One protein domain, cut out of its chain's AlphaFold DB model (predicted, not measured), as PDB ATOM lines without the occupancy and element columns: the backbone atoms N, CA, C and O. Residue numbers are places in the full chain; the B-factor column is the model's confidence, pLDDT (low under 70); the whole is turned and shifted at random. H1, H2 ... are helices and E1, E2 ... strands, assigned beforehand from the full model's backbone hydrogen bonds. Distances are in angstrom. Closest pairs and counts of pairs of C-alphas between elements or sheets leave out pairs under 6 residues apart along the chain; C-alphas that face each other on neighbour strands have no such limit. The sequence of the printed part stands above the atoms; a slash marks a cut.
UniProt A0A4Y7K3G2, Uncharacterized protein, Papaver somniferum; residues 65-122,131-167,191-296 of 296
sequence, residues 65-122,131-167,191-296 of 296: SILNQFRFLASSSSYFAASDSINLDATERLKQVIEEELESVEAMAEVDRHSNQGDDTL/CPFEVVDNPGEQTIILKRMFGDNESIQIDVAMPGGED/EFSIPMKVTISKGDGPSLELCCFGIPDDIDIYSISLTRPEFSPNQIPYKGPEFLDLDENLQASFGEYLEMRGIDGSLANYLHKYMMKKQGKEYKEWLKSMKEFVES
ATOM      1  N   SER A  65     -21.726  27.848  30.985       57.22
ATOM      2  CA  SER A  65     -22.990  27.543  31.656       57.22
ATOM      3  C   SER A  65     -23.318  28.646  32.651       57.22
ATOM      4  O   SER A  65     -22.465  29.046  33.453       57.22
ATOM      5  N   ILE A  66     -24.554  29.153  32.620       60.28
ATOM      6  CA  ILE A  66     -24.943  30.253  33.507       60.28
ATOM      7  C   ILE A  66     -24.773  29.826  34.973       60.28
ATOM      8  O   ILE A  66     -24.355  30.635  35.791       60.28
ATOM      9  N   LEU A  67     -24.949  28.539  35.305       56.12
ATOM     10  CA  LEU A  67     -24.645  28.012  36.644       56.12
ATOM     11  C   LEU A  67     -23.169  28.167  37.027       56.12
ATOM     12  O   LEU A  67     -22.872  28.502  38.172       56.12
ATOM     13  N   ASN A  68     -22.243  27.984  36.088       56.78
ATOM     14  CA  ASN A  68     -20.820  28.222  36.328       56.78
ATOM     15  C   ASN A  68     -20.494  29.717  36.421       56.78
ATOM     16  O   ASN A  68     -19.645  30.103  37.227       56.78
ATOM     17  N   GLN A  69     -21.197  30.565  35.667       56.41
ATOM     18  CA  GLN A  69     -21.097  32.020  35.812       56.41
ATOM     19  C   GLN A  69     -21.621  32.484  37.184       56.41
ATOM     20  O   GLN A  69     -20.924  33.223  37.880       56.41
ATOM     21  N   PHE A  70     -22.779  31.978  37.627       57.72
ATOM     22  CA  PHE A  70     -23.332  32.213  38.966       57.72
ATOM     23  C   PHE A  70     -22.366  31.736  40.050       57.72
ATOM     24  O   PHE A  70     -21.994  32.513  40.923       57.72
ATOM     25  N   ARG A  71     -21.869  30.494  39.949       54.50
ATOM     26  CA  ARG A  71     -20.890  29.920  40.886       54.50
ATOM     27  C   ARG A  71     -19.639  30.795  40.998       54.50
ATOM     28  O   ARG A  71     -19.144  31.018  42.105       54.50
ATOM     29  N   PHE A  72     -19.131  31.317  39.882       50.09
ATOM     30  CA  PHE A  72     -17.961  32.200  39.866       50.09
ATOM     31  C   PHE A  72     -18.233  33.567  40.522       50.09
ATOM     32  O   PHE A  72     -17.392  34.071  41.274       50.09
ATOM     33  N   LEU A  73     -19.406  34.161  40.293       49.84
ATOM     34  CA  LEU A  73     -19.777  35.456  40.875       49.84
ATOM     35  C   LEU A  73     -20.111  35.359  42.369       49.84
ATOM     36  O   LEU A  73     -19.597  36.162  43.147       49.84
ATOM     37  N   ALA A  74     -20.838  34.324  42.792       48.47
ATOM     38  CA  ALA A  74     -21.082  33.987  44.198       48.47
ATOM     39  C   ALA A  74     -19.768  33.857  44.997       48.47
ATOM     40  O   ALA A  74     -19.596  34.377  46.107       48.47
ATOM     41  N   SER A  75     -18.776  33.211  44.377       45.72
ATOM     42  CA  SER A  75     -17.424  33.055  44.931       45.72
ATOM     43  C   SER A  75     -16.643  34.375  45.007       45.72
ATOM     44  O   SER A  75     -15.700  34.488  45.785       45.72
ATOM     45  N   SER A  76     -17.014  35.381  44.211       45.72
ATOM     46  CA  SER A  76     -16.353  36.692  44.173       45.72
ATOM     47  C   SER A  76     -16.987  37.692  45.153       45.72
ATOM     48  O   SER A  76     -16.277  38.500  45.752       45.72
ATOM     49  N   SER A  77     -18.303  37.605  45.379       44.97
ATOM     50  CA  SER A  77     -19.042  38.442  46.345       44.97
ATOM     51  C   SER A  77     -18.755  38.072  47.808       44.97
ATOM     52  O   SER A  77     -18.797  38.925  48.699       44.97
ATOM     53  N   SER A  78     -18.343  36.830  48.070       43.19
ATOM     54  CA  SER A  78     -18.014  36.330  49.415       43.19
ATOM     55  C   SER A  78     -16.757  36.959  50.047       43.19
ATOM     56  O   SER A  78     -16.529  36.791  51.248       43.19
ATOM     57  N   TYR A  79     -15.985  37.765  49.305       39.78
ATOM     58  CA  TYR A  79     -14.863  38.541  49.854       39.78
ATOM     59  C   TYR A  79     -15.278  39.829  50.590       39.78
ATOM     60  O   TYR A  79     -14.449  40.389  51.309       39.78
ATOM     61  N   PHE A  80     -16.535  40.285  50.477       39.84
ATOM     62  CA  PHE A  80     -17.011  41.497  51.168       39.84
ATOM     63  C   PHE A  80     -17.876  41.235  52.415       39.84
ATOM     64  O   PHE A  80     -17.953  42.100  53.282       39.84
ATOM     65  N   ALA A  81     -18.452  40.041  52.582       43.56
ATOM     66  CA  ALA A  81     -19.367  39.739  53.694       43.56
ATOM     67  C   ALA A  81     -18.681  39.280  55.003       43.56
ATOM     68  O   ALA A  81     -19.348  38.991  55.997       43.56
ATOM     69  N   ALA A  82     -17.347  39.190  55.035       44.94
ATOM     70  CA  ALA A  82     -16.624  38.696  56.210       44.94
ATOM     71  C   ALA A  82     -16.492  39.723  57.354       44.94
ATOM     72  O   ALA A  82     -16.096  39.338  58.454       44.94
ATOM     73  N   SER A  83     -16.798  41.012  57.136       49.06
ATOM     74  CA  SER A  83     -16.630  42.040  58.180       49.06
ATOM     75  C   SER A  83     -17.871  42.310  59.031       49.06
ATOM     76  O   SER A  83     -17.715  42.798  60.149       49.06
ATOM     77  N   ASP A  84     -19.070  41.954  58.556       49.12
ATOM     78  CA  ASP A  84     -20.338  42.377  59.179       49.12
ATOM     79  C   ASP A  84     -21.138  41.224  59.808       49.12
ATOM     80  O   ASP A  84     -22.262  41.420  60.269       49.12
ATOM     81  N   SER A  85     -20.559  40.020  59.907       53.06
ATOM     82  CA  SER A  85     -21.191  38.856  60.543       53.06
ATOM     83  C   SER A  85     -21.259  38.998  62.072       53.06
ATOM     84  O   SER A  85     -20.569  38.306  62.825       53.06
ATOM     85  N   ILE A  86     -22.099  39.916  62.536       58.41
ATOM     86  CA  ILE A  86     -22.465  40.126  63.930       58.41
ATOM     87  C   ILE A  86     -23.824  39.433  64.145       58.41
ATOM     88  O   ILE A  86     -24.869  40.001  63.865       58.41
ATOM     89  N   ASN A  87     -23.807  38.199  64.673       62.09
ATOM     90  CA  ASN A  87     -24.950  37.525  65.327       62.09
ATOM     91  C   ASN A  87     -26.255  37.305  64.512       62.09
ATOM     92  O   ASN A  87     -27.349  37.457  65.054       62.09
ATOM     93  N   LEU A  88     -26.179  36.885  63.246       65.25
ATOM     94  CA  LEU A  88     -27.361  36.384  62.521       65.25
ATOM     95  C   LEU A  88     -27.590  34.891  62.818       65.25
ATOM     96  O   LEU A  88     -26.638  34.108  62.819       65.25
ATOM     97  N   ASP A  89     -28.848  34.498  63.056       86.94
ATOM     98  CA  ASP A  89     -29.241  33.082  63.056       86.94
ATOM     99  C   ASP A  89     -29.048  32.479  61.652       86.94
ATOM    100  O   ASP A  89     -29.061  33.197  60.647       86.94
ATOM    101  N   ALA A  90     -28.873  31.157  61.573       88.19
ATOM    102  CA  ALA A  90     -28.642  30.451  60.312       88.19
ATOM    103  C   ALA A  90     -29.733  30.740  59.264       88.19
ATOM    104  O   ALA A  90     -29.425  30.850  58.077       88.19
ATOM    105  N   THR A  91     -30.978  30.930  59.710       89.50
ATOM    106  CA  THR A  91     -32.120  31.284  58.856       89.50
ATOM    107  C   THR A  91     -31.928  32.641  58.181       89.50
ATOM    108  O   THR A  91     -32.085  32.760  56.969       89.50
ATOM    109  N   GLU A  92     -31.536  33.663  58.943       89.81
ATOM    110  CA  GLU A  92     -31.330  35.016  58.415       89.81
ATOM    111  C   GLU A  92     -30.101  35.085  57.504       89.81
ATOM    112  O   GLU A  92     -30.124  35.761  56.478       89.81
ATOM    113  N   ARG A  93     -29.054  34.309  57.814       89.94
ATOM    114  CA  ARG A  93     -27.896  34.172  56.923       89.94
ATOM    115  C   ARG A  93     -28.287  33.550  55.580       89.94
ATOM    116  O   ARG A  93     -27.813  34.008  54.548       89.94
ATOM    117  N   LEU A  94     -29.129  32.514  55.582       89.69
ATOM    118  CA  LEU A  94     -29.589  31.877  54.346       89.69
ATOM    119  C   LEU A  94     -30.441  32.834  53.500       89.69
ATOM    120  O   LEU A  94     -30.233  32.903  52.293       89.69
ATOM    121  N   LYS A  95     -31.343  33.604  54.124       90.62
ATOM    122  CA  LYS A  95     -32.128  34.636  53.425       90.62
ATOM    123  C   LYS A  95     -31.232  35.660  52.744       90.62
ATOM    124  O   LYS A  95     -31.402  35.898  51.555       90.62
ATOM    125  N   GLN A  96     -30.252  36.194  53.477       91.12
ATOM    126  CA  GLN A  96     -29.306  37.167  52.939       91.12
ATOM    127  C   GLN A  96     -28.562  36.606  51.719       91.12
ATOM    128  O   GLN A  96     -28.501  37.261  50.687       91.12
ATOM    129  N   VAL A  97     -28.046  35.375  51.808       91.94
ATOM    130  CA  VAL A  97     -27.335  34.746  50.685       91.94
ATOM    131  C   VAL A  97     -28.260  34.557  49.478       91.94
ATOM    132  O   VAL A  97     -27.864  34.858  48.360       91.94
ATOM    133  N   ILE A  98     -29.503  34.105  49.678       91.44
ATOM    134  CA  ILE A  98     -30.464  33.950  48.573       91.44
ATOM    135  C   ILE A  98     -30.797  35.306  47.926       91.44
ATOM    136  O   ILE A  98     -30.950  35.376  46.707       91.44
ATOM    137  N   GLU A  99     -30.909  36.379  48.712       91.44
ATOM    138  CA  GLU A  99     -31.129  37.737  48.198       91.44
ATOM    139  C   GLU A  99     -29.941  38.243  47.374       91.44
ATOM    140  O   GLU A  99     -30.144  38.708  46.254       91.44
ATOM    141  N   GLU A 100     -28.715  38.081  47.873       89.44
ATOM    142  CA  GLU A 100     -27.485  38.446  47.153       89.44
ATOM    143  C   GLU A 100     -27.349  37.676  45.823       89.44
ATOM    144  O   GLU A 100     -26.960  38.243  44.795       89.44
ATOM    145  N   GLU A 101     -27.715  36.390  45.809       89.38
ATOM    146  CA  GLU A 101     -27.748  35.573  44.590       89.38
ATOM    147  C   GLU A 101     -28.812  36.067  43.599       89.38
ATOM    148  O   GLU A 101     -28.529  36.210  42.409       89.38
ATOM    149  N   LEU A 102     -30.027  36.377  44.069       90.12
ATOM    150  CA  LEU A 102     -31.093  36.928  43.226       90.12
ATOM    151  C   LEU A 102     -30.690  38.267  42.597       90.12
ATOM    152  O   LEU A 102     -30.892  38.451  41.397       90.12
ATOM    153  N   GLU A 103     -30.089  39.172  43.373       88.69
ATOM    154  CA  GLU A 103     -29.574  40.450  42.869       88.69
ATOM    155  C   GLU A 103     -28.493  40.236  41.803       88.69
ATOM    156  O   GLU A 103     -28.519  40.875  40.748       88.69
ATOM    157  N   SER A 104     -27.583  39.285  42.031       85.38
ATOM    158  CA  SER A 104     -26.536  38.924  41.067       85.38
ATOM    159  C   SER A 104     -27.130  38.394  39.756       85.38
ATOM    160  O   SER A 104     -26.675  38.757  38.667       85.38
ATOM    161  N   VAL A 105     -28.184  37.575  39.843       85.31
ATOM    162  CA  VAL A 105     -28.911  37.054  38.677       85.31
ATOM    163  C   VAL A 105     -29.621  38.153  37.905       85.31
ATOM    164  O   VAL A 105     -29.592  38.173  36.672       85.31
ATOM    165  N   GLU A 106     -30.245  39.088  38.610       84.31
ATOM    166  CA  GLU A 106     -30.941  40.212  37.994       84.31
ATOM    167  C   GLU A 106     -29.979  41.170  37.296       84.31
ATOM    168  O   GLU A 106     -30.234  41.545  36.148       84.31
ATOM    169  N   ALA A 107     -28.843  41.479  37.922       83.31
ATOM    170  CA  ALA A 107     -27.809  42.323  37.334       83.31
ATOM    171  C   ALA A 107     -27.251  41.732  36.027       83.31
ATOM    172  O   ALA A 107     -27.070  42.453  35.045       83.31
ATOM    173  N   MET A 108     -27.028  40.415  35.971       76.44
ATOM    174  CA  MET A 108     -26.578  39.762  34.735       76.44
ATOM    175  C   MET A 108     -27.639  39.782  33.638       76.44
ATOM    176  O   MET A 108     -27.322  40.096  32.491       76.44
ATOM    177  N   ALA A 109     -28.902  39.528  33.981       75.38
ATOM    178  CA  ALA A 109     -29.997  39.637  33.021       75.38
ATOM    179  C   ALA A 109     -30.168  41.079  32.496       75.38
ATOM    180  O   ALA A 109     -30.602  41.293  31.366       75.38
ATOM    181  N   GLU A 110     -29.853  42.103  33.292       75.19
ATOM    182  CA  GLU A 110     -29.816  43.498  32.831       75.19
ATOM    183  C   GLU A 110     -28.657  43.782  31.875       75.19
ATOM    184  O   GLU A 110     -28.865  44.469  30.873       75.19
ATOM    185  N   VAL A 111     -27.463  43.254  32.148       71.12
ATOM    186  CA  VAL A 111     -26.297  43.390  31.259       71.12
ATOM    187  C   VAL A 111     -26.564  42.716  29.914       71.12
ATOM    188  O   VAL A 111     -26.291  43.319  28.873       71.12
ATOM    189  N   ASP A 112     -27.152  41.517  29.924       67.12
ATOM    190  CA  ASP A 112     -27.522  40.793  28.705       67.12
ATOM    191  C   ASP A 112     -28.524  41.605  27.864       67.12
ATOM    192  O   ASP A 112     -28.288  41.869  26.686       67.12
ATOM    193  N   ARG A 113     -29.568  42.164  28.494       66.69
ATOM    194  CA  ARG A 113     -30.552  43.044  27.827       66.69
ATOM    195  C   ARG A 113     -29.957  44.325  27.236       66.69
ATOM    196  O   ARG A 113     -30.394  44.776  26.179       66.69
ATOM    197  N   HIS A 114     -28.973  44.935  27.898       60.09
ATOM    198  CA  HIS A 114     -28.302  46.133  27.374       60.09
ATOM    199  C   HIS A 114     -27.348  45.816  26.219       60.09
ATOM    200  O   HIS A 114     -27.178  46.650  25.328       60.09
ATOM    201  N   SER A 115     -26.742  44.629  26.236       59.78
ATOM    202  CA  SER A 115     -25.834  44.149  25.189       59.78
ATOM    203  C   SER A 115     -26.606  43.691  23.950       59.78
ATOM    204  O   SER A 115     -26.172  43.929  22.825       59.78
ATOM    205  N   ASN A 116     -27.796  43.126  24.163       57.00
ATOM    206  CA  ASN A 116     -28.673  42.568  23.145       57.00
ATOM    207  C   ASN A 116     -29.928  43.430  22.911       57.00
ATOM    208  O   ASN A 116     -31.027  42.890  22.803       57.00
ATOM    209  N   GLN A 117     -29.786  44.765  22.810       45.69
ATOM    210  CA  GLN A 117     -30.859  45.682  22.369       45.69
ATOM    211  C   GLN A 117     -31.378  45.270  20.973       45.69
ATOM    212  O   GLN A 117     -30.941  45.784  19.945       45.69
ATOM    213  N   GLY A 118     -32.287  44.297  20.940       45.59
ATOM    214  CA  GLY A 118     -32.744  43.603  19.737       45.59
ATOM    215  C   GLY A 118     -33.232  42.163  19.962       45.59
ATOM    216  O   GLY A 118     -33.904  41.653  19.078       45.59
ATOM    217  N   ASP A 119     -32.946  41.534  21.113       46.34
ATOM    218  CA  ASP A 119     -33.202  40.099  21.378       46.34
ATOM    219  C   ASP A 119     -34.067  39.833  22.635       46.34
ATOM    220  O   ASP A 119     -34.072  38.740  23.203       46.34
ATOM    221  N   ASP A 120     -34.864  40.821  23.061       44.78
ATOM    222  CA  ASP A 120     -35.991  40.603  23.999       44.78
ATOM    223  C   ASP A 120     -37.136  39.793  23.336       44.78
ATOM    224  O   ASP A 120     -38.182  39.526  23.923       44.78
ATOM    225  N   THR A 121     -36.924  39.386  22.087       45.06
ATOM    226  CA  THR A 121     -37.841  38.730  21.167       45.06
ATOM    227  C   THR A 121     -37.593  37.232  21.014       45.06
ATOM    228  O   THR A 121     -37.954  36.678  19.986       45.06
ATOM    229  N   LEU A 122     -37.096  36.513  22.029       47.94
ATOM    230  CA  LEU A 122     -37.277  35.046  22.028       47.94
ATOM    231  C   LEU A 122     -38.763  34.640  22.043       47.94
ATOM    232  O   LEU A 122     -39.100  33.506  21.717       47.94
ATOM    233  N   CYS A 131     -35.852  28.139  12.165       69.94
ATOM    234  CA  CYS A 131     -36.228  26.920  12.880       69.94
ATOM    235  C   CYS A 131     -37.676  26.513  12.566       69.94
ATOM    236  O   CYS A 131     -38.638  27.129  13.031       69.94
ATOM    237  N   PRO A 132     -37.862  25.417  11.821       81.12
ATOM    238  CA  PRO A 132     -39.172  24.979  11.355       81.12
ATOM    239  C   PRO A 132     -39.951  24.160  12.400       81.12
ATOM    240  O   PRO A 132     -40.889  23.438  12.046       81.12
ATOM    241  N   PHE A 133     -39.538  24.210  13.668       90.00
ATOM    242  CA  PHE A 133     -40.116  23.436  14.761       90.00
ATOM    243  C   PHE A 133     -40.999  24.304  15.659       90.00
ATOM    244  O   PHE A 133     -40.663  25.433  16.003       90.00
ATOM    245  N   GLU A 134     -42.113  23.732  16.104       92.00
ATOM    246  CA  GLU A 134     -42.879  24.250  17.232       92.00
ATOM    247  C   GLU A 134     -42.143  23.904  18.532       92.00
ATOM    248  O   GLU A 134     -41.891  22.729  18.802       92.00
ATOM    249  N   VAL A 135     -41.818  24.915  19.338       91.56
ATOM    250  CA  VAL A 135     -41.168  24.741  20.643       91.56
ATOM    251  C   VAL A 135     -42.228  24.656  21.740       91.56
ATOM    252  O   VAL A 135     -43.051  25.556  21.900       91.56
ATOM    253  N   VAL A 136     -42.190  23.578  22.520       93.75
ATOM    254  CA  VAL A 136     -43.001  23.376  23.725       93.75
ATOM    255  C   VAL A 136     -42.081  23.446  24.939       93.75
ATOM    256  O   VAL A 136     -41.263  22.552  25.157       93.75
ATOM    257  N   ASP A 137     -42.238  24.503  25.728       92.88
ATOM    258  CA  ASP A 137     -41.439  24.788  26.920       92.88
ATOM    259  C   ASP A 137     -42.352  24.929  28.148       92.88
ATOM    260  O   ASP A 137     -43.234  25.791  28.187       92.88
ATOM    261  N   ASN A 138     -42.144  24.066  29.145       90.81
ATOM    262  CA  ASN A 138     -42.889  24.082  30.396       90.81
ATOM    263  C   ASN A 138     -42.019  24.660  31.531       90.81
ATOM    264  O   ASN A 138     -40.910  24.163  31.767       90.81
ATOM    265  N   PRO A 139     -42.517  25.662  32.282       90.38
ATOM    266  CA  PRO A 139     -41.841  26.156  33.481       90.38
ATOM    267  C   PRO A 139     -41.616  25.051  34.520       90.38
ATOM    268  O   PRO A 139     -42.507  24.231  34.755       90.38
ATOM    269  N   GLY A 140     -40.450  25.054  35.165       89.19
ATOM    270  CA  GLY A 140     -40.056  24.060  36.168       89.19
ATOM    271  C   GLY A 140     -39.517  22.742  35.601       89.19
ATOM    272  O   GLY A 140     -39.051  21.905  36.370       89.19
ATOM    273  N   GLU A 141     -39.545  22.546  34.280       90.69
ATOM    274  CA  GLU A 141     -38.881  21.419  33.618       90.69
ATOM    275  C   GLU A 141     -37.489  21.835  33.121       90.69
ATOM    276  O   GLU A 141     -37.295  22.952  32.644       90.69
ATOM    277  N   GLN A 142     -36.514  20.925  33.169       89.25
ATOM    278  CA  GLN A 142     -35.164  21.146  32.622       89.25
ATOM    279  C   GLN A 142     -35.074  20.861  31.114       89.25
ATOM    280  O   GLN A 142     -33.985  20.791  30.545       89.25
ATOM    281  N   THR A 143     -36.218  20.666  30.462       91.94
ATOM    282  CA  THR A 143     -36.306  20.187  29.084       91.94
ATOM    283  C   THR A 143     -37.263  21.027  28.265       91.94
ATOM    284  O   THR A 143     -38.217  21.591  28.803       91.94
ATOM    285  N   ILE A 144     -37.049  21.033  26.955       94.31
ATOM    286  CA  ILE A 144     -38.029  21.485  25.968       94.31
ATOM    287  C   ILE A 144     -38.278  20.392  24.935       94.31
ATOM    288  O   ILE A 144     -37.462  19.484  24.760       94.31
ATOM    289  N   ILE A 145     -39.406  20.495  24.239       95.94
ATOM    290  CA  ILE A 145     -39.769  19.578  23.161       95.94
ATOM    291  C   ILE A 145     -39.977  20.378  21.880       95.94
ATOM    292  O   ILE A 145     -40.844  21.246  21.829       95.94
ATOM    293  N   LEU A 146     -39.234  20.047  20.829       95.81
ATOM    294  CA  LEU A 146     -39.445  20.584  19.488       95.81
ATOM    295  C   LEU A 146     -40.277  19.598  18.675       95.81
ATOM    296  O   LEU A 146     -40.007  18.396  18.691       95.81
ATOM    297  N   LYS A 147     -41.283  20.091  17.952       95.38
ATOM    298  CA  LYS A 147     -42.179  19.264  17.133       95.38
ATOM    299  C   LYS A 147     -42.293  19.797  15.721       95.38
ATOM    300  O   LYS A 147     -42.450  20.994  15.505       95.38
ATOM    301  N   ARG A 148     -42.259  18.890  14.748       93.75
ATOM    302  CA  ARG A 148     -42.440  19.229  13.336       93.75
ATOM    303  C   ARG A 148     -43.055  18.070  12.565       93.75
ATOM    304  O   ARG A 148     -42.729  16.911  12.802       93.75
ATOM    305  N   MET A 149     -43.889  18.404  11.584       94.31
ATOM    306  CA  MET A 149     -44.254  17.493  10.500       94.31
ATOM    307  C   MET A 149     -43.323  17.724   9.307       94.31
ATOM    308  O   MET A 149     -43.186  18.854   8.829       94.31
ATOM    309  N   PHE A 150     -42.674  16.665   8.831       93.00
ATOM    310  CA  PHE A 150     -41.831  16.683   7.643       93.00
ATOM    311  C   PHE A 150     -42.561  15.990   6.487       93.00
ATOM    312  O   PHE A 150     -42.833  14.788   6.525       93.00
ATOM    313  N   GLY A 151     -42.926  16.760   5.461       89.69
ATOM    314  CA  GLY A 151     -43.854  16.284   4.434       89.69
ATOM    315  C   GLY A 151     -45.214  15.887   5.025       89.69
ATOM    316  O   GLY A 151     -45.657  16.454   6.023       89.69
ATOM    317  N   ASP A 152     -45.869  14.897   4.415       89.38
ATOM    318  CA  ASP A 152     -47.246  14.517   4.764       89.38
ATOM    319  C   ASP A 152     -47.351  13.368   5.786       89.38
ATOM    320  O   ASP A 152     -48.448  13.060   6.253       89.38
ATOM    321  N   ASN A 153     -46.250  12.672   6.102       91.25
ATOM    322  CA  ASN A 153     -46.312  11.380   6.801       91.25
ATOM    323  C   ASN A 153     -45.237  11.139   7.869       91.25
ATOM    324  O   ASN A 153     -45.211  10.051   8.448       91.25
ATOM    325  N   GLU A 154     -44.359  12.105   8.127       95.06
ATOM    326  CA  GLU A 154     -43.247  11.948   9.060       95.06
ATOM    327  C   GLU A 154     -43.362  12.969  10.194       95.06
ATOM    328  O   GLU A 154     -43.349  14.176   9.965       95.06
ATOM    329  N   SER A 155     -43.500  12.471  11.423       96.50
ATOM    330  CA  SER A 155     -43.519  13.282  12.641       96.50
ATOM    331  C   SER A 155     -42.141  13.253  13.280       96.50
ATOM    332  O   SER A 155     -41.601  12.173  13.535       96.50
ATOM    333  N   ILE A 156     -41.606  14.431  13.579       97.56
ATOM    334  CA  ILE A 156     -40.317  14.625  14.235       97.56
ATOM    335  C   ILE A 156     -40.569  15.257  15.601       97.56
ATOM    336  O   ILE A 156     -41.249  16.282  15.700       97.56
ATOM    337  N   GLN A 157     -40.012  14.642  16.638       97.38
ATOM    338  CA  GLN A 157     -39.942  15.192  17.985       97.38
ATOM    339  C   GLN A 157     -38.481  15.237  18.426       97.38
ATOM    340  O   GLN A 157     -37.765  14.256  18.243       97.38
ATOM    341  N   ILE A 158     -38.050  16.348  19.014       97.25
ATOM    342  CA  ILE A 158     -36.721  16.478  19.610       97.25
ATOM    343  C   ILE A 158     -36.918  16.834  21.075       97.25
ATOM    344  O   ILE A 158     -37.444  17.903  21.382       97.25
ATOM    345  N   ASP A 159     -36.525  15.930  21.964       96.12
ATOM    346  CA  ASP A 159     -36.450  16.217  23.393       96.12
ATOM    347  C   ASP A 159     -35.060  16.799  23.666       96.12
ATOM    348  O   ASP A 159     -34.062  16.138  23.378       96.12
ATOM    349  N   VAL A 160     -34.988  18.023  24.185       94.75
ATOM    350  CA  VAL A 160     -33.730  18.745  24.431       94.75
ATOM    351  C   VAL A 160     -33.616  19.029  25.923       94.75
ATOM    352  O   VAL A 160     -34.552  19.575  26.510       94.75
ATOM    353  N   ALA A 161     -32.492  18.666  26.541       91.25
ATOM    354  CA  ALA A 161     -32.237  18.934  27.956       91.25
ATOM    355  C   ALA A 161     -31.227  20.072  28.140       91.25
ATOM    356  O   ALA A 161     -30.477  20.417  27.226       91.25
ATOM    357  N   MET A 162     -31.241  20.692  29.322       87.44
ATOM    358  CA  MET A 162     -30.256  21.712  29.671       87.44
ATOM    359  C   MET A 162     -28.828  21.145  29.571       87.44
ATOM    360  O   MET A 162     -28.594  20.002  29.967       87.44
ATOM    361  N   PRO A 163     -27.870  21.939  29.072       81.12
ATOM    362  CA  PRO A 163     -26.463  21.554  29.047       81.12
ATOM    363  C   PRO A 163     -25.888  21.474  30.471       81.12
ATOM    364  O   PRO A 163     -26.349  22.164  31.388       81.12
ATOM    365  N   GLY A 164     -24.875  20.623  30.656       67.88
ATOM    366  CA  GLY A 164     -24.239  20.395  31.961       67.88
ATOM    367  C   GLY A 164     -25.114  19.660  32.988       67.88
ATOM    368  O   GLY A 164     -24.942  19.854  34.190       67.88
ATOM    369  N   GLY A 165     -26.090  18.863  32.540       56.94
ATOM    370  CA  GLY A 165     -26.878  17.996  33.419       56.94
ATOM    371  C   GLY A 165     -26.055  16.817  33.950       56.94
ATOM    372  O   GLY A 165     -25.473  16.096  33.154       56.94
ATOM    373  N   GLU A 166     -26.035  16.661  35.280       46.47
ATOM    374  CA  GLU A 166     -25.561  15.540  36.133       46.47
ATOM    375  C   GLU A 166     -24.175  14.898  35.895       46.47
ATOM    376  O   GLU A 166     -23.679  14.252  36.814       46.47
ATOM    377  N   ASP A 167     -23.476  15.161  34.791       44.22
ATOM    378  CA  ASP A 167     -22.115  14.654  34.534       44.22
ATOM    379  C   ASP A 167     -21.038  15.324  35.428       44.22
ATOM    380  O   ASP A 167     -19.902  14.865  35.503       44.22
ATOM    381  N   GLU A 191     -19.557  21.612  28.565       56.50
ATOM    382  CA  GLU A 191     -20.270  22.850  28.894       56.50
ATOM    383  C   GLU A 191     -20.998  23.459  27.683       56.50
ATOM    384  O   GLU A 191     -21.953  24.213  27.855       56.50
ATOM    385  N   PHE A 192     -20.572  23.096  26.468       68.00
ATOM    386  CA  PHE A 192     -21.123  23.599  25.206       68.00
ATOM    387  C   PHE A 192     -21.958  22.563  24.450       68.00
ATOM    388  O   PHE A 192     -22.447  22.861  23.358       68.00
ATOM    389  N   SER A 193     -22.100  21.350  24.994       84.81
ATOM    390  CA  SER A 193     -22.880  20.291  24.368       84.81
ATOM    391  C   SER A 193     -24.311  20.287  24.895       84.81
ATOM    392  O   SER A 193     -24.572  20.475  26.085       84.81
ATOM    393  N   ILE A 194     -25.266  20.073  23.995       88.75
ATOM    394  CA  ILE A 194     -26.683  20.002  24.336       88.75
ATOM    395  C   ILE A 194     -27.173  18.580  24.117       88.75
ATOM    396  O   ILE A 194     -27.315  18.154  22.965       88.75
ATOM    397  N   PRO A 195     -27.487  17.863  25.201       92.25
ATOM    398  CA  PRO A 195     -28.247  16.629  25.158       92.25
ATOM    399  C   PRO A 195     -29.531  16.757  24.343       92.25
ATOM    400  O   PRO A 195     -30.424  17.543  24.685       92.25
ATOM    401  N   MET A 196     -29.675  15.941  23.303       94.38
ATOM    402  CA  MET A 196     -30.934  15.845  22.579       94.38
ATOM    403  C   MET A 196     -31.240  14.422  22.115       94.38
ATOM    404  O   MET A 196     -30.359  13.628  21.783       94.38
ATOM    405  N   LYS A 197     -32.532  14.100  22.075       96.06
ATOM    406  CA  LYS A 197     -33.048  12.847  21.528       96.06
ATOM    407  C   LYS A 197     -34.035  13.155  20.418       96.06
ATOM    408  O   LYS A 197     -35.118  13.688  20.659       96.06
ATOM    409  N   VAL A 198     -33.670  12.766  19.207       97.62
ATOM    410  CA  VAL A 198     -34.481  12.906  18.004       97.62
ATOM    411  C   VAL A 198     -35.305  11.638  17.816       97.62
ATOM    412  O   VAL A 198     -34.764  10.546  17.686       97.62
ATOM    413  N   THR A 199     -36.626  11.781  17.772       97.31
ATOM    414  CA  THR A 199     -37.575  10.698  17.500       97.31
ATOM    415  C   THR A 199     -38.317  10.974  16.201       97.31
ATOM    416  O   THR A 199     -38.996  11.992  16.056       97.31
ATOM    417  N   ILE A 200     -38.222  10.042  15.259       97.31
ATOM    418  CA  ILE A 200     -38.795  10.151  13.919       97.31
ATOM    419  C   ILE A 200     -39.777   9.003  13.707       97.31
ATOM    420  O   ILE A 200     -39.391   7.836  13.710       97.31
ATOM    421  N   SER A 201     -41.051   9.332  13.498       95.62
ATOM    422  CA  SER A 201     -42.143   8.352  13.389       95.62
ATOM    423  C   SER A 201     -42.899   8.494  12.072       95.62
ATOM    424  O   SER A 201     -43.151   9.609  11.612       95.62
ATOM    425  N   LYS A 202     -43.288   7.362  11.471       94.25
ATOM    426  CA  LYS A 202     -44.048   7.314  10.209       94.25
ATOM    427  C   LYS A 202     -45.324   6.493  10.393       94.25
ATOM    428  O   LYS A 202     -45.286   5.263  10.350       94.25
ATOM    429  N   GLY A 203     -46.453   7.178  10.588       87.56
ATOM    430  CA  GLY A 203     -47.735   6.540  10.921       87.56
ATOM    431  C   GLY A 203     -47.650   5.692  12.196       87.56
ATOM    432  O   GLY A 203     -46.936   6.051  13.126       87.56
ATOM    433  N   ASP A 204     -48.331   4.544  12.208       85.25
ATOM    434  CA  ASP A 204     -48.369   3.611  13.351       85.25
ATOM    435  C   ASP A 204     -47.193   2.605  13.365       85.25
ATOM    436  O   ASP A 204     -47.262   1.554  14.003       85.25
ATOM    437  N   GLY A 205     -46.141   2.870  12.584       87.81
ATOM    438  CA  GLY A 205     -44.969   2.005  12.460       87.81
ATOM    439  C   GLY A 205     -43.941   2.174  13.588       87.81
ATOM    440  O   GLY A 205     -44.195   2.868  14.572       87.81
ATOM    441  N   PRO A 206     -42.751   1.555  13.452       90.31
ATOM    442  CA  PRO A 206     -41.629   1.841  14.337       90.31
ATOM    443  C   PRO A 206     -41.188   3.306  14.244       90.31
ATOM    444  O   PRO A 206     -41.270   3.928  13.181       90.31
ATOM    445  N   SER A 207     -40.630   3.799  15.343       94.25
ATOM    446  CA  SER A 207     -39.969   5.094  15.446       94.25
ATOM    447  C   SER A 207     -38.456   4.901  15.458       94.25
ATOM    448  O   SER A 207     -37.941   4.005  16.126       94.25
ATOM    449  N   LEU A 208     -37.748   5.738  14.706       95.38
ATOM    450  CA  LEU A 208     -36.297   5.850  14.773       95.38
ATOM    451  C   LEU A 208     -35.934   6.834  15.883       95.38
ATOM    452  O   LEU A 208     -36.415   7.965  15.868       95.38
ATOM    453  N   GLU A 209     -35.092   6.403  16.813       95.12
ATOM    454  CA  GLU A 209     -34.559   7.234  17.889       95.12
ATOM    455  C   GLU A 209     -33.059   7.418  17.686       95.12
ATOM    456  O   GLU A 209     -32.333   6.437  17.517       95.12
ATOM    457  N   LEU A 210     -32.608   8.669  17.697       95.81
ATOM    458  CA  LEU A 210     -31.198   9.033  17.679       95.81
ATOM    459  C   LEU A 210     -30.913   9.894  18.904       95.81
ATOM    460  O   LEU A 210     -31.604  10.891  19.125       95.81
ATOM    461  N   CYS A 211     -29.912   9.515  19.688       94.31
ATOM    462  CA  CYS A 211     -29.391  10.369  20.745       94.31
ATOM    463  C   CYS A 211     -28.147  11.073  20.219       94.31
ATOM    464  O   CYS A 211     -27.247  10.433  19.660       94.31
ATOM    465  N   CYS A 212     -28.126  12.388  20.387       93.75
ATOM    466  CA  CYS A 212     -27.060  13.229  19.890       93.75
ATOM    467  C   CYS A 212     -26.728  14.361  20.860       93.75
ATOM    468  O   CYS A 212     -27.542  14.761  21.697       93.75
ATOM    469  N   PHE A 213     -25.509  14.865  20.727       92.69
ATOM    470  CA  PHE A 213     -25.078  16.114  21.324       92.69
ATOM    471  C   PHE A 213     -25.095  17.191  20.248       92.69
ATOM    472  O   PHE A 213     -24.456  17.055  19.208       92.69
ATOM    473  N   GLY A 214     -25.826  18.274  20.498       91.38
ATOM    474  CA  GLY A 214     -25.641  19.498  19.732       91.38
ATOM    475  C   GLY A 214     -24.365  20.172  20.198       91.38
ATOM    476  O   GLY A 214     -24.278  20.530  21.370       91.38
ATOM    477  N   ILE A 215     -23.396  20.324  19.306       89.00
ATOM    478  CA  ILE A 215     -22.146  21.042  19.556       89.00
ATOM    479  C   ILE A 215     -22.079  22.259  18.618       89.00
ATOM    480  O   ILE A 215     -22.905  22.378  17.709       89.00
ATOM    481  N   PRO A 216     -21.153  23.208  18.825       86.38
ATOM    482  CA  PRO A 216     -21.069  24.381  17.964       86.38
ATOM    483  C   PRO A 216     -20.931  23.997  16.487       86.38
ATOM    484  O   PRO A 216     -19.981  23.314  16.111       86.38
ATOM    485  N   ASP A 217     -21.880  24.464  15.674       87.50
ATOM    486  CA  ASP A 217     -21.973  24.208  14.231       87.50
ATOM    487  C   ASP A 217     -22.099  22.726  13.807       87.50
ATOM    488  O   ASP A 217     -21.994  22.445  12.612       87.50
ATOM    489  N   ASP A 218     -22.380  21.785  14.720       91.19
ATOM    490  CA  ASP A 218     -22.464  20.355  14.377       91.19
ATOM    491  C   ASP A 218     -23.394  19.539  15.309       91.19
ATOM    492  O   ASP A 218     -23.785  19.977  16.396       91.19
ATOM    493  N   ILE A 219     -23.774  18.339  14.869       93.25
ATOM    494  CA  ILE A 219     -24.574  17.366  15.625       93.25
ATOM    495  C   ILE A 219     -23.787  16.056  15.719       93.25
ATOM    496  O   ILE A 219     -23.606  15.358  14.721       93.25
ATOM    497  N   ASP A 220     -23.395  15.669  16.932       92.25
ATOM    498  CA  ASP A 220     -22.683  14.415  17.178       92.25
ATOM    499  C   ASP A 220     -23.657  13.307  17.601       92.25
ATOM    500  O   ASP A 220     -24.267  13.371  18.671       92.25
ATOM    501  N   ILE A 221     -23.842  12.294  16.752       94.06
ATOM    502  CA  ILE A 221     -24.719  11.148  17.028       94.06
ATOM    503  C   ILE A 221     -23.911  10.080  17.759       94.06
ATOM    504  O   ILE A 221     -22.934   9.563  17.227       94.06
ATOM    505  N   TYR A 222     -24.370   9.674  18.941       89.81
ATOM    506  CA  TYR A 222     -23.692   8.642  19.733       89.81
ATOM    507  C   TYR A 222     -24.543   7.388  19.946       89.81
ATOM    508  O   TYR A 222     -24.013   6.326  20.269       89.81
ATOM    509  N   SER A 223     -25.862   7.463  19.734       90.94
ATOM    510  CA  SER A 223     -26.741   6.299  19.853       90.94
ATOM    511  C   SER A 223     -27.862   6.318  18.826       90.94
ATOM    512  O   SER A 223     -28.405   7.370  18.489       90.94
ATOM    513  N   ILE A 224     -28.240   5.132  18.358       93.56
ATOM    514  CA  ILE A 224     -29.343   4.921  17.426       93.56
ATOM    515  C   ILE A 224     -30.130   3.679  17.830       93.56
ATOM    516  O   ILE A 224     -29.549   2.657  18.190       93.56
ATOM    517  N   SER A 225     -31.456   3.742  17.754       91.56
ATOM    518  CA  SER A 225     -32.310   2.581  17.997       91.56
ATOM    519  C   SER A 225     -33.656   2.671  17.275       91.56
ATOM    520  O   SER A 225     -34.048   3.714  16.753       91.56
ATOM    521  N   LEU A 226     -34.366   1.542  17.212       90.81
ATOM    522  CA  LEU A 226     -35.731   1.471  16.694       90.81
ATOM    523  C   LEU A 226     -36.692   1.081  17.812       90.81
ATOM    524  O   LEU A 226     -36.655  -0.048  18.310       90.81
ATOM    525  N   THR A 227     -37.615   1.980  18.122       86.62
ATOM    526  CA  THR A 227     -38.711   1.725  19.056       86.62
ATOM    527  C   THR A 227     -39.931   1.246  18.286       86.62
ATOM    528  O   THR A 227     -40.242   1.735  17.202       86.62
ATOM    529  N   ARG A 228     -40.630   0.244  18.821       85.25
ATOM    530  CA  ARG A 228     -41.827  -0.330  18.201       85.25
ATOM    531  C   ARG A 228     -43.007  -0.273  19.164       85.25
ATOM    532  O   ARG A 228     -42.849  -0.715  20.304       85.25
ATOM    533  N   PRO A 229     -44.184   0.190  18.714       77.50
ATOM    534  CA  PRO A 229     -45.369   0.266  19.564       77.50
ATOM    535  C   PRO A 229     -45.865  -1.116  20.019       77.50
ATOM    536  O   PRO A 229     -46.518  -1.223  21.054       77.50
ATOM    537  N   GLU A 230     -45.547  -2.187  19.284       76.19
ATOM    538  CA  GLU A 230     -45.932  -3.559  19.631       76.19
ATOM    539  C   GLU A 230     -45.161  -4.179  20.810       76.19
ATOM    540  O   GLU A 230     -45.576  -5.230  21.311       76.19
ATOM    541  N   PHE A 231     -44.052  -3.581  21.263       73.62
ATOM    542  CA  PHE A 231     -43.301  -4.142  22.384       73.62
ATOM    543  C   PHE A 231     -43.977  -3.845  23.722       73.62
ATOM    544  O   PHE A 231     -44.252  -2.704  24.086       73.62
ATOM    545  N   SER A 232     -44.212  -4.908  24.490       71.25
ATOM    546  CA  SER A 232     -44.654  -4.791  25.878       71.25
ATOM    547  C   SER A 232     -43.510  -4.296  26.780       71.25
ATOM    548  O   SER A 232     -42.348  -4.577  26.485       71.25
ATOM    549  N   PRO A 233     -43.804  -3.656  27.930       68.44
ATOM    550  CA  PRO A 233     -42.782  -3.117  28.839       68.44
ATOM    551  C   PRO A 233     -41.762  -4.146  29.355       68.44
ATOM    552  O   PRO A 233     -40.690  -3.780  29.819       68.44
ATOM    553  N   ASN A 234     -42.098  -5.439  29.287       73.44
ATOM    554  CA  ASN A 234     -41.254  -6.534  29.768       73.44
ATOM    555  C   ASN A 234     -40.362  -7.135  28.670       73.44
ATOM    556  O   ASN A 234     -39.624  -8.087  28.929       73.44
ATOM    557  N   GLN A 235     -40.463  -6.644  27.435       77.44
ATOM    558  CA  GLN A 235     -39.605  -7.069  26.337       77.44
ATOM    559  C   GLN A 235     -38.416  -6.123  26.236       77.44
ATOM    560  O   GLN A 235     -38.582  -4.911  26.213       77.44
ATOM    561  N   ILE A 236     -37.216  -6.699  26.159       77.69
ATOM    562  CA  ILE A 236     -35.979  -5.956  25.920       77.69
ATOM    563  C   ILE A 236     -35.713  -6.031  24.413       77.69
ATOM    564  O   ILE A 236     -35.261  -7.078  23.936       77.69
ATOM    565  N   PRO A 237     -36.063  -4.993  23.630       78.94
ATOM    566  CA  PRO A 237     -35.796  -4.989  22.204       78.94
ATOM    567  C   PRO A 237     -34.291  -4.931  21.952       78.94
ATOM    568  O   PRO A 237     -33.527  -4.355  22.729       78.94
ATOM    569  N   TYR A 238     -33.859  -5.523  20.841       83.00
ATOM    570  CA  TYR A 238     -32.501  -5.311  20.362       83.00
ATOM    571  C   TYR A 238     -32.335  -3.837  19.981       83.00
ATOM    572  O   TYR A 238     -33.048  -3.352  19.103       83.00
ATOM    573  N   LYS A 239     -31.418  -3.139  20.658       80.38
ATOM    574  CA  LYS A 239     -31.196  -1.700  20.465       80.38
ATOM    575  C   LYS A 239     -30.326  -1.371  19.250       80.38
ATOM    576  O   LYS A 239     -30.465  -0.287  18.711       80.38
ATOM    577  N   GLY A 240     -29.518  -2.321  18.780       85.00
ATOM    578  CA  GLY A 240     -28.488  -2.081  17.767       85.00
ATOM    579  C   GLY A 240     -27.081  -2.280  18.341       85.00
ATOM    580  O   GLY A 240     -26.953  -2.541  19.540       85.00
ATOM    581  N   PRO A 241     -26.038  -2.254  17.494       89.81
ATOM    582  CA  PRO A 241     -24.658  -2.084  17.949       89.81
ATOM    583  C   PRO A 241     -24.424  -0.641  18.428       89.81
ATOM    584  O   PRO A 241     -25.286   0.221  18.245       89.81
ATOM    585  N   GLU A 242     -23.247  -0.375  18.992       87.38
ATOM    586  CA  GLU A 242     -22.799   0.998  19.241       87.38
ATOM    587  C   GLU A 242     -22.711   1.774  17.921       87.38
ATOM    588  O   GLU A 242     -22.348   1.211  16.883       87.38
ATOM    589  N   PHE A 243     -23.036   3.071  17.939       89.69
ATOM    590  CA  PHE A 243     -23.062   3.876  16.713       89.69
ATOM    591  C   PHE A 243     -21.690   3.916  16.022       89.69
ATOM    592  O   PHE A 243     -21.607   3.773  14.803       89.69
ATOM    593  N   LEU A 244     -20.615   4.019  16.810       89.44
ATOM    594  CA  LEU A 244     -19.235   4.059  16.323       89.44
ATOM    595  C   LEU A 244     -18.781   2.759  15.642       89.44
ATOM    596  O   LEU A 244     -17.849   2.793  14.840       89.44
ATOM    597  N   ASP A 245     -19.445   1.634  15.924       93.50
ATOM    598  CA  ASP A 245     -19.149   0.338  15.305       93.50
ATOM    599  C   ASP A 245     -19.835   0.166  13.933       93.50
ATOM    600  O   ASP A 245     -19.626  -0.841  13.246       93.50
ATOM    601  N   LEU A 246     -20.681   1.117  13.517       94.00
ATOM    602  CA  LEU A 246     -21.315   1.112  12.198       94.00
ATOM    603  C   LEU A 246     -20.316   1.484  11.093       94.00
ATOM    604  O   LEU A 246     -19.330   2.173  11.328       94.00
ATOM    605  N   ASP A 247     -20.606   1.075   9.855       97.25
ATOM    606  CA  ASP A 247     -19.848   1.521   8.678       97.25
ATOM    607  C   ASP A 247     -19.832   3.056   8.578       97.25
ATOM    608  O   ASP A 247     -20.865   3.699   8.761       97.25
ATOM    609  N   GLU A 248     -18.685   3.646   8.239       95.38
ATOM    610  CA  GLU A 248     -18.524   5.108   8.181       95.38
ATOM    611  C   GLU A 248     -19.506   5.774   7.205       95.38
ATOM    612  O   GLU A 248     -20.037   6.844   7.498       95.38
ATOM    613  N   ASN A 249     -19.820   5.132   6.070       96.94
ATOM    614  CA  ASN A 249     -20.795   5.692   5.129       96.94
ATOM    615  C   ASN A 249     -22.212   5.645   5.707       96.94
ATOM    616  O   ASN A 249     -23.030   6.517   5.411       96.94
ATOM    617  N   LEU A 250     -22.514   4.627   6.520       96.31
ATOM    618  CA  LEU A 250     -23.793   4.527   7.211       96.31
ATOM    619  C   LEU A 250     -23.915   5.610   8.290       96.31
ATOM    620  O   LEU A 250     -24.960   6.251   8.362       96.31
ATOM    621  N   GLN A 251     -22.856   5.848   9.070       95.44
ATOM    622  CA  GLN A 251     -22.810   6.942  10.047       95.44
ATOM    623  C   GLN A 251     -23.031   8.300   9.360       95.44
ATOM    624  O   GLN A 251     -23.946   9.032   9.735       95.44
ATOM    625  N   ALA A 252     -22.277   8.588   8.291       94.94
ATOM    626  CA  ALA A 252     -22.413   9.826   7.520       94.94
ATOM    627  C   ALA A 252     -23.829  10.009   6.941       94.94
ATOM    628  O   ALA A 252     -24.406  11.091   7.024       94.94
ATOM    629  N   SER A 253     -24.437   8.931   6.431       97.81
ATOM    630  CA  SER A 253     -25.800   8.974   5.882       97.81
ATOM    631  C   SER A 253     -26.862   9.314   6.936       97.81
ATOM    632  O   SER A 253     -27.894   9.889   6.591       97.81
ATOM    633  N   PHE A 254     -26.653   8.962   8.212       97.62
ATOM    634  CA  PHE A 254     -27.554   9.383   9.291       97.62
ATOM    635  C   PHE A 254     -27.419  10.874   9.606       97.62
ATOM    636  O   PHE A 254     -28.443  11.512   9.845       97.62
ATOM    637  N   GLY A 255     -26.208  11.433   9.525       95.75
ATOM    638  CA  GLY A 255     -25.989  12.882   9.597       95.75
ATOM    639  C   GLY A 255     -26.770  13.621   8.507       95.75
ATOM    640  O   GLY A 255     -27.662  14.410   8.811       95.75
ATOM    641  N   GLU A 256     -26.564  13.255   7.238       96.94
ATOM    642  CA  GLU A 256     -27.302  13.840   6.100       96.94
ATOM    643  C   GLU A 256     -28.831  13.673   6.240       96.94
ATOM    644  O   GLU A 256     -29.622  14.537   5.848       96.94
ATOM    645  N   TYR A 257     -29.282  12.550   6.816       97.50
ATOM    646  CA  TYR A 257     -30.699  12.298   7.076       97.50
ATOM    647  C   TYR A 257     -31.301  13.290   8.084       97.50
ATOM    648  O   TYR A 257     -32.459  13.692   7.905       97.50
ATOM    649  N   LEU A 258     -30.549  13.680   9.118       96.75
ATOM    650  CA  LEU A 258     -30.942  14.701  10.092       96.75
ATOM    651  C   LEU A 258     -30.893  16.110   9.486       96.75
ATOM    652  O   LEU A 258     -31.879  16.846   9.595       96.75
ATOM    653  N   GLU A 259     -29.831  16.443   8.752       94.94
ATOM    654  CA  GLU A 259     -29.669  17.757   8.112       94.94
ATOM    655  C   GLU A 259     -30.828  18.077   7.159       94.94
ATOM    656  O   GLU A 259     -31.441  19.142   7.238       94.94
ATOM    657  N   MET A 260     -31.242  17.117   6.319       94.50
ATOM    658  CA  MET A 260     -32.396  17.291   5.421       94.50
ATOM    659  C   MET A 260     -33.713  17.602   6.154       94.50
ATOM    660  O   MET A 260     -34.664  18.091   5.539       94.50
ATOM    661  N   ARG A 261     -33.797  17.299   7.455       94.69
ATOM    662  CA  ARG A 261     -34.958  17.564   8.320       94.69
ATOM    663  C   ARG A 261     -34.833  18.866   9.109       94.69
ATOM    664  O   ARG A 261     -35.754  19.194   9.863       94.69
ATOM    665  N   GLY A 262     -33.764  19.628   8.888       92.75
ATOM    666  CA  GLY A 262     -33.445  20.851   9.623       92.75
ATOM    667  C   GLY A 262     -32.872  20.577  11.011       92.75
ATOM    668  O   GLY A 262     -33.078  21.384  11.909       92.75
ATOM    669  N   ILE A 263     -32.243  19.414  11.209       95.06
ATOM    670  CA  ILE A 263     -31.519  19.066  12.433       95.06
ATOM    671  C   ILE A 263     -30.037  19.107  12.080       95.06
ATOM    672  O   ILE A 263     -29.478  18.122  11.607       95.06
ATOM    673  N   ASP A 264     -29.446  20.284  12.240       93.38
ATOM    674  CA  ASP A 264     -28.079  20.601  11.840       93.38
ATOM    675  C   ASP A 264     -27.389  21.493  12.890       93.38
ATOM    676  O   ASP A 264     -27.953  21.813  13.944       93.38
ATOM    677  N   GLY A 265     -26.162  21.921  12.597       90.75
ATOM    678  CA  GLY A 265     -25.400  22.821  13.460       90.75
ATOM    679  C   GLY A 265     -26.069  24.174  13.733       90.75
ATOM    680  O   GLY A 265     -25.891  24.748  14.809       90.75
ATOM    681  N   SER A 266     -26.891  24.681  12.808       90.06
ATOM    682  CA  SER A 266     -27.625  25.938  13.018       90.06
ATOM    683  C   SER A 266     -28.691  25.759  14.096       90.06
ATOM    684  O   SER A 266     -28.808  26.598  14.996       90.06
ATOM    685  N   LEU A 267     -29.409  24.628  14.065       91.75
ATOM    686  CA  LEU A 267     -30.333  24.252  15.134       91.75
ATOM    687  C   LEU A 267     -29.594  24.062  16.467       91.75
ATOM    688  O   LEU A 267     -30.076  24.553  17.488       91.75
ATOM    689  N   ALA A 268     -28.429  23.405  16.476       90.69
ATOM    690  CA  ALA A 268     -27.627  23.218  17.690       90.69
ATOM    691  C   ALA A 268     -27.269  24.559  18.354       90.69
ATOM    692  O   ALA A 268     -27.513  24.759  19.546       90.69
ATOM    693  N   ASN A 269     -26.779  25.518  17.565       87.62
ATOM    694  CA  ASN A 269     -26.438  26.860  18.038       87.62
ATOM    695  C   ASN A 269     -27.649  27.613  18.602       87.62
ATOM    696  O   ASN A 269     -27.546  28.299  19.625       87.62
ATOM    697  N   TYR A 270     -28.799  27.503  17.934       87.94
ATOM    698  CA  TYR A 270     -30.045  28.090  18.419       87.94
ATOM    699  C   TYR A 270     -30.450  27.483  19.765       87.94
ATOM    700  O   TYR A 270     -30.691  28.214  20.730       87.94
ATOM    701  N   LEU A 271     -30.475  26.150  19.842       90.00
ATOM    702  CA  LEU A 271     -30.826  25.427  21.057       90.00
ATOM    703  C   LEU A 271     -29.890  25.797  22.206       90.00
ATOM    704  O   LEU A 271     -30.358  25.914  23.334       90.00
ATOM    705  N   HIS A 272     -28.609  26.063  21.936       87.31
ATOM    706  CA  HIS A 272     -27.651  26.450  22.976       87.31
ATOM    707  C   HIS A 272     -28.086  27.743  23.651       87.31
ATOM    708  O   HIS A 272     -28.255  27.808  24.870       87.31
ATOM    709  N   LYS A 273     -28.345  28.768  22.837       84.62
ATOM    710  CA  LYS A 273     -28.806  30.076  23.310       84.62
ATOM    711  C   LYS A 273     -30.150  29.967  24.025       84.62
ATOM    712  O   LYS A 273     -30.329  30.562  25.087       84.62
ATOM    713  N   TYR A 274     -31.079  29.190  23.466       87.81
ATOM    714  CA  TYR A 274     -32.394  28.978  24.063       87.81
ATOM    715  C   TYR A 274     -32.279  28.329  25.448       87.81
ATOM    716  O   TYR A 274     -32.821  28.842  26.429       87.81
ATOM    717  N   MET A 275     -31.546  27.216  25.545       88.25
ATOM    718  CA  MET A 275     -31.429  26.442  26.780       88.25
ATOM    719  C   MET A 275     -30.641  27.186  27.856       88.25
ATOM    720  O   MET A 275     -31.013  27.091  29.023       88.25
ATOM    721  N   MET A 276     -29.647  27.998  27.484       83.38
ATOM    722  CA  MET A 276     -28.991  28.934  28.403       83.38
ATOM    723  C   MET A 276     -30.001  29.906  29.021       83.38
ATOM    724  O   MET A 276     -30.127  29.982  30.245       83.38
ATOM    725  N   LYS A 277     -30.794  30.602  28.197       84.25
ATOM    726  CA  LYS A 277     -31.814  31.544  28.693       84.25
ATOM    727  C   LYS A 277     -32.843  30.851  29.588       84.25
ATOM    728  O   LYS A 277     -33.179  31.377  30.654       84.25
ATOM    729  N   LYS A 278     -33.303  29.653  29.202       88.56
ATOM    730  CA  LYS A 278     -34.193  28.837  30.039       88.56
ATOM    731  C   LYS A 278     -33.533  28.497  31.376       88.56
ATOM    732  O   LYS A 278     -34.147  28.726  32.410       88.56
ATOM    733  N   GLN A 279     -32.286  28.028  31.388       86.81
ATOM    734  CA  GLN A 279     -31.558  27.677  32.613       86.81
ATOM    735  C   GLN A 279     -31.448  28.861  33.581       86.81
ATOM    736  O   GLN A 279     -31.722  28.702  34.770       86.81
ATOM    737  N   GLY A 280     -31.128  30.058  33.081       85.12
ATOM    738  CA  GLY A 280     -31.101  31.276  33.898       85.12
ATOM    739  C   GLY A 280     -32.473  31.636  34.481       85.12
ATOM    740  O   GLY A 280     -32.580  31.972  35.663       85.12
ATOM    741  N   LYS A 281     -33.539  31.515  33.679       87.88
ATOM    742  CA  LYS A 281     -34.919  31.749  34.125       87.88
ATOM    743  C   LYS A 281     -35.348  30.749  35.201       87.88
ATOM    744  O   LYS A 281     -35.852  31.170  36.238       87.88
ATOM    745  N   GLU A 282     -35.123  29.455  34.984       90.31
ATOM    746  CA  GLU A 282     -35.489  28.411  35.950       90.31
ATOM    747  C   GLU A 282     -34.686  28.544  37.251       90.31
ATOM    748  O   GLU A 282     -35.257  28.432  38.333       90.31
ATOM    749  N   TYR A 283     -33.389  28.872  37.178       90.00
ATOM    750  CA  TYR A 283     -32.571  29.128  38.371       90.00
ATOM    751  C   TYR A 283     -33.113  30.302  39.196       90.00
ATOM    752  O   TYR A 283     -33.234  30.207  40.419       90.00
ATOM    753  N   LYS A 284     -33.517  31.390  38.531       90.19
ATOM    754  CA  LYS A 284     -34.142  32.539  39.196       90.19
ATOM    755  C   LYS A 284     -35.448  32.159  39.896       90.19
ATOM    756  O   LYS A 284     -35.658  32.539  41.047       90.19
ATOM    757  N   GLU A 285     -36.338  31.441  39.213       92.44
ATOM    758  CA  GLU A 285     -37.614  31.010  39.805       92.44
ATOM    759  C   GLU A 285     -37.406  30.010  40.954       92.44
ATOM    760  O   GLU A 285     -38.117  30.058  41.964       92.44
ATOM    761  N   TRP A 286     -36.377  29.167  40.865       94.38
ATOM    762  CA  TRP A 286     -35.971  28.277  41.948       94.38
ATOM    763  C   TRP A 286     -35.468  29.046  43.179       94.38
ATOM    764  O   TRP A 286     -35.939  28.780  44.287       94.38
ATOM    765  N   LEU A 287     -34.597  30.051  43.008       93.44
ATOM    766  CA  LEU A 287     -34.140  30.920  44.105       93.44
ATOM    767  C   LEU A 287     -35.307  31.639  44.799       93.44
ATOM    768  O   LEU A 287     -35.356  31.683  46.028       93.44
ATOM    769  N   LYS A 288     -36.277  32.158  44.035       93.88
ATOM    770  CA  LYS A 288     -37.494  32.768  44.602       93.88
ATOM    771  C   LYS A 288     -38.306  31.768  45.419       93.88
ATOM    772  O   LYS A 288     -38.685  32.070  46.545       93.88
ATOM    773  N   SER A 289     -38.519  30.567  44.881       94.56
ATOM    774  CA  SER A 289     -39.258  29.502  45.573       94.56
ATOM    775  C   SER A 289     -38.568  29.093  46.879       94.56
ATOM    776  O   SER A 289     -39.225  28.866  47.895       94.56
ATOM    777  N   MET A 290     -37.232  29.039  46.887       94.69
ATOM    778  CA  MET A 290     -36.464  28.801  48.109       94.69
ATOM    779  C   MET A 290     -36.587  29.943  49.112       94.69
ATOM    780  O   MET A 290     -36.733  29.679  50.303       94.69
ATOM    781  N   LYS A 291     -36.546  31.199  48.652       92.94
ATOM    782  CA  LYS A 291     -36.750  32.364  49.519       92.94
ATOM    783  C   LYS A 291     -38.101  32.282  50.229       92.94
ATOM    784  O   LYS A 291     -38.146  32.354  51.453       92.94
ATOM    785  N   GLU A 292     -39.173  32.049  49.473       95.19
ATOM    786  CA  GLU A 292     -40.530  31.900  50.014       95.19
ATOM    787  C   GLU A 292     -40.614  30.776  51.057       95.19
ATOM    788  O   GLU A 292     -41.233  30.951  52.104       95.19
ATOM    789  N   PHE A 293     -39.951  29.642  50.807       96.00
ATOM    790  CA  PHE A 293     -39.892  28.523  51.751       96.00
ATOM    791  C   PHE A 293     -39.157  28.865  53.058       96.00
ATOM    792  O   PHE A 293     -39.552  28.407  54.126       96.00
ATOM    793  N   VAL A 294     -38.080  29.654  52.999       92.88
ATOM    794  CA  VAL A 294     -37.311  30.053  54.192       92.88
ATOM    795  C   VAL A 294     -38.025  31.157  54.989       92.88
ATOM    796  O   VAL A 294     -37.788  31.317  56.187       92.88
ATOM    797  N   GLU A 295     -38.890  31.936  54.341       90.38
ATOM    798  CA  GLU A 295     -39.681  33.000  54.970       90.38
ATOM    799  C   GLU A 295     -41.001  32.525  55.594       90.38
ATOM    800  O   GLU A 295     -41.536  33.235  56.452       90.38
ATOM    801  N   SER A 296     -41.520  31.362  55.181       87.31
ATOM    802  CA  SER A 296     -42.779  30.780  55.681       87.31
ATOM    803  C   SER A 296     -42.682  30.249  57.110       87.31
ATOM    804  O   SER A 296     -43.644  30.475  57.882       87.31
TER     805      SER A 296
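Overview. This is residues 65 to 122, 131 to 167 and 191 to 296 of the 296 residues of an uncharacterized protein of Papaver somniferum (UniProt A0A4Y7K3G2). A twisted sheet of six strands makes one end of the model, and the long helix H4 runs from it to the other end, where H2 packs side by side with H4 and the shorter H1 packs on both at steep angles. H3 crosses E6 on the sheet, and residues 231 to 236 stick out as a loop. The printed part has 201 residues, with named elements in the order H1 H2 E1 E2 E3 E4 E5 E6 H3 H4; the class is mixed, helices and strands. The sheet, in the order E1 E2 E3 E4 E5 E6, is antiparallel throughout. The whole is loose, with a radius of gyration of the C-alphas of 21.7 A and spans of 67 by 45 by 31 A.

Arrangement. H1, residues 66 to 77, touches H2, residues 90 to 115, at a steep tilt of 61 degrees, opposite ways; the closest C-alphas are those of Ala 74 and Glu 101, 6.9 A apart. H4, residues 265 to 295, touches H2 at a shallow tilt of 31 degrees, opposite ways, with C-alphas Lys 95 and Lys 291 closest at 6.5 A. H1 touches H4 with residues 66 to 67 alone, the C-alphas of Ile 66 and Gly 280 being closest at 6.3 A. E1, residues 134 to 137, E2, 143 to 150, and E3, 154 to 161, form a meander, each strand the antiparallel neighbour of the one before; N 136 and O 145 are 2.8 A apart, N 146 and O 158 2.8 A. E4, residues 194 to 202, E5, 207 to 215, and E6, 218 to 227, form another, with N 198 and O 210 at 2.8 A and N 209 and O 225 at 2.9 A. E3 and E4 are antiparallel neighbours, with N 157 and O 199 at 2.9 A. E6 bends by 64 degrees at residue 222. H3, residues 248 to 259, is on the sheet at a height over the sheet of 9.4 A and runs across E6 at 83 degrees on the local plane. H4 is on the sheet too, with C-alphas Gly 214 and Ala 268 4.7 A apart, the closest of E5 and H4. H3 and H4 are apart. In H1, H2, H3 and H4 every O i to N i+4 pair is within hydrogen-bond range.

Along the chain. H1 begins at C-alpha 66 (-24.943, 30.253, 33.507). H2 is 37.8 A long, E4 25.7 A and E6 25.2 A. H4, 45.1 A long, ends at C-alpha 295 (-39.681, 33.000, 54.970).

Size, cuts and confidence. The C-alphas farthest apart, those of Ile 86 and Asp 152, are 69.1 A apart. Residues 123 to 130 and 168 to 190 are not printed; the gaps between C-alphas are 12.3 A and 10.1 A. The links H1 to H2 and E6 to H3 are long. Mean pLDDT of the printed part is 82.3; 43 residues are under 70, among them 65 to 88 and 112 to 122.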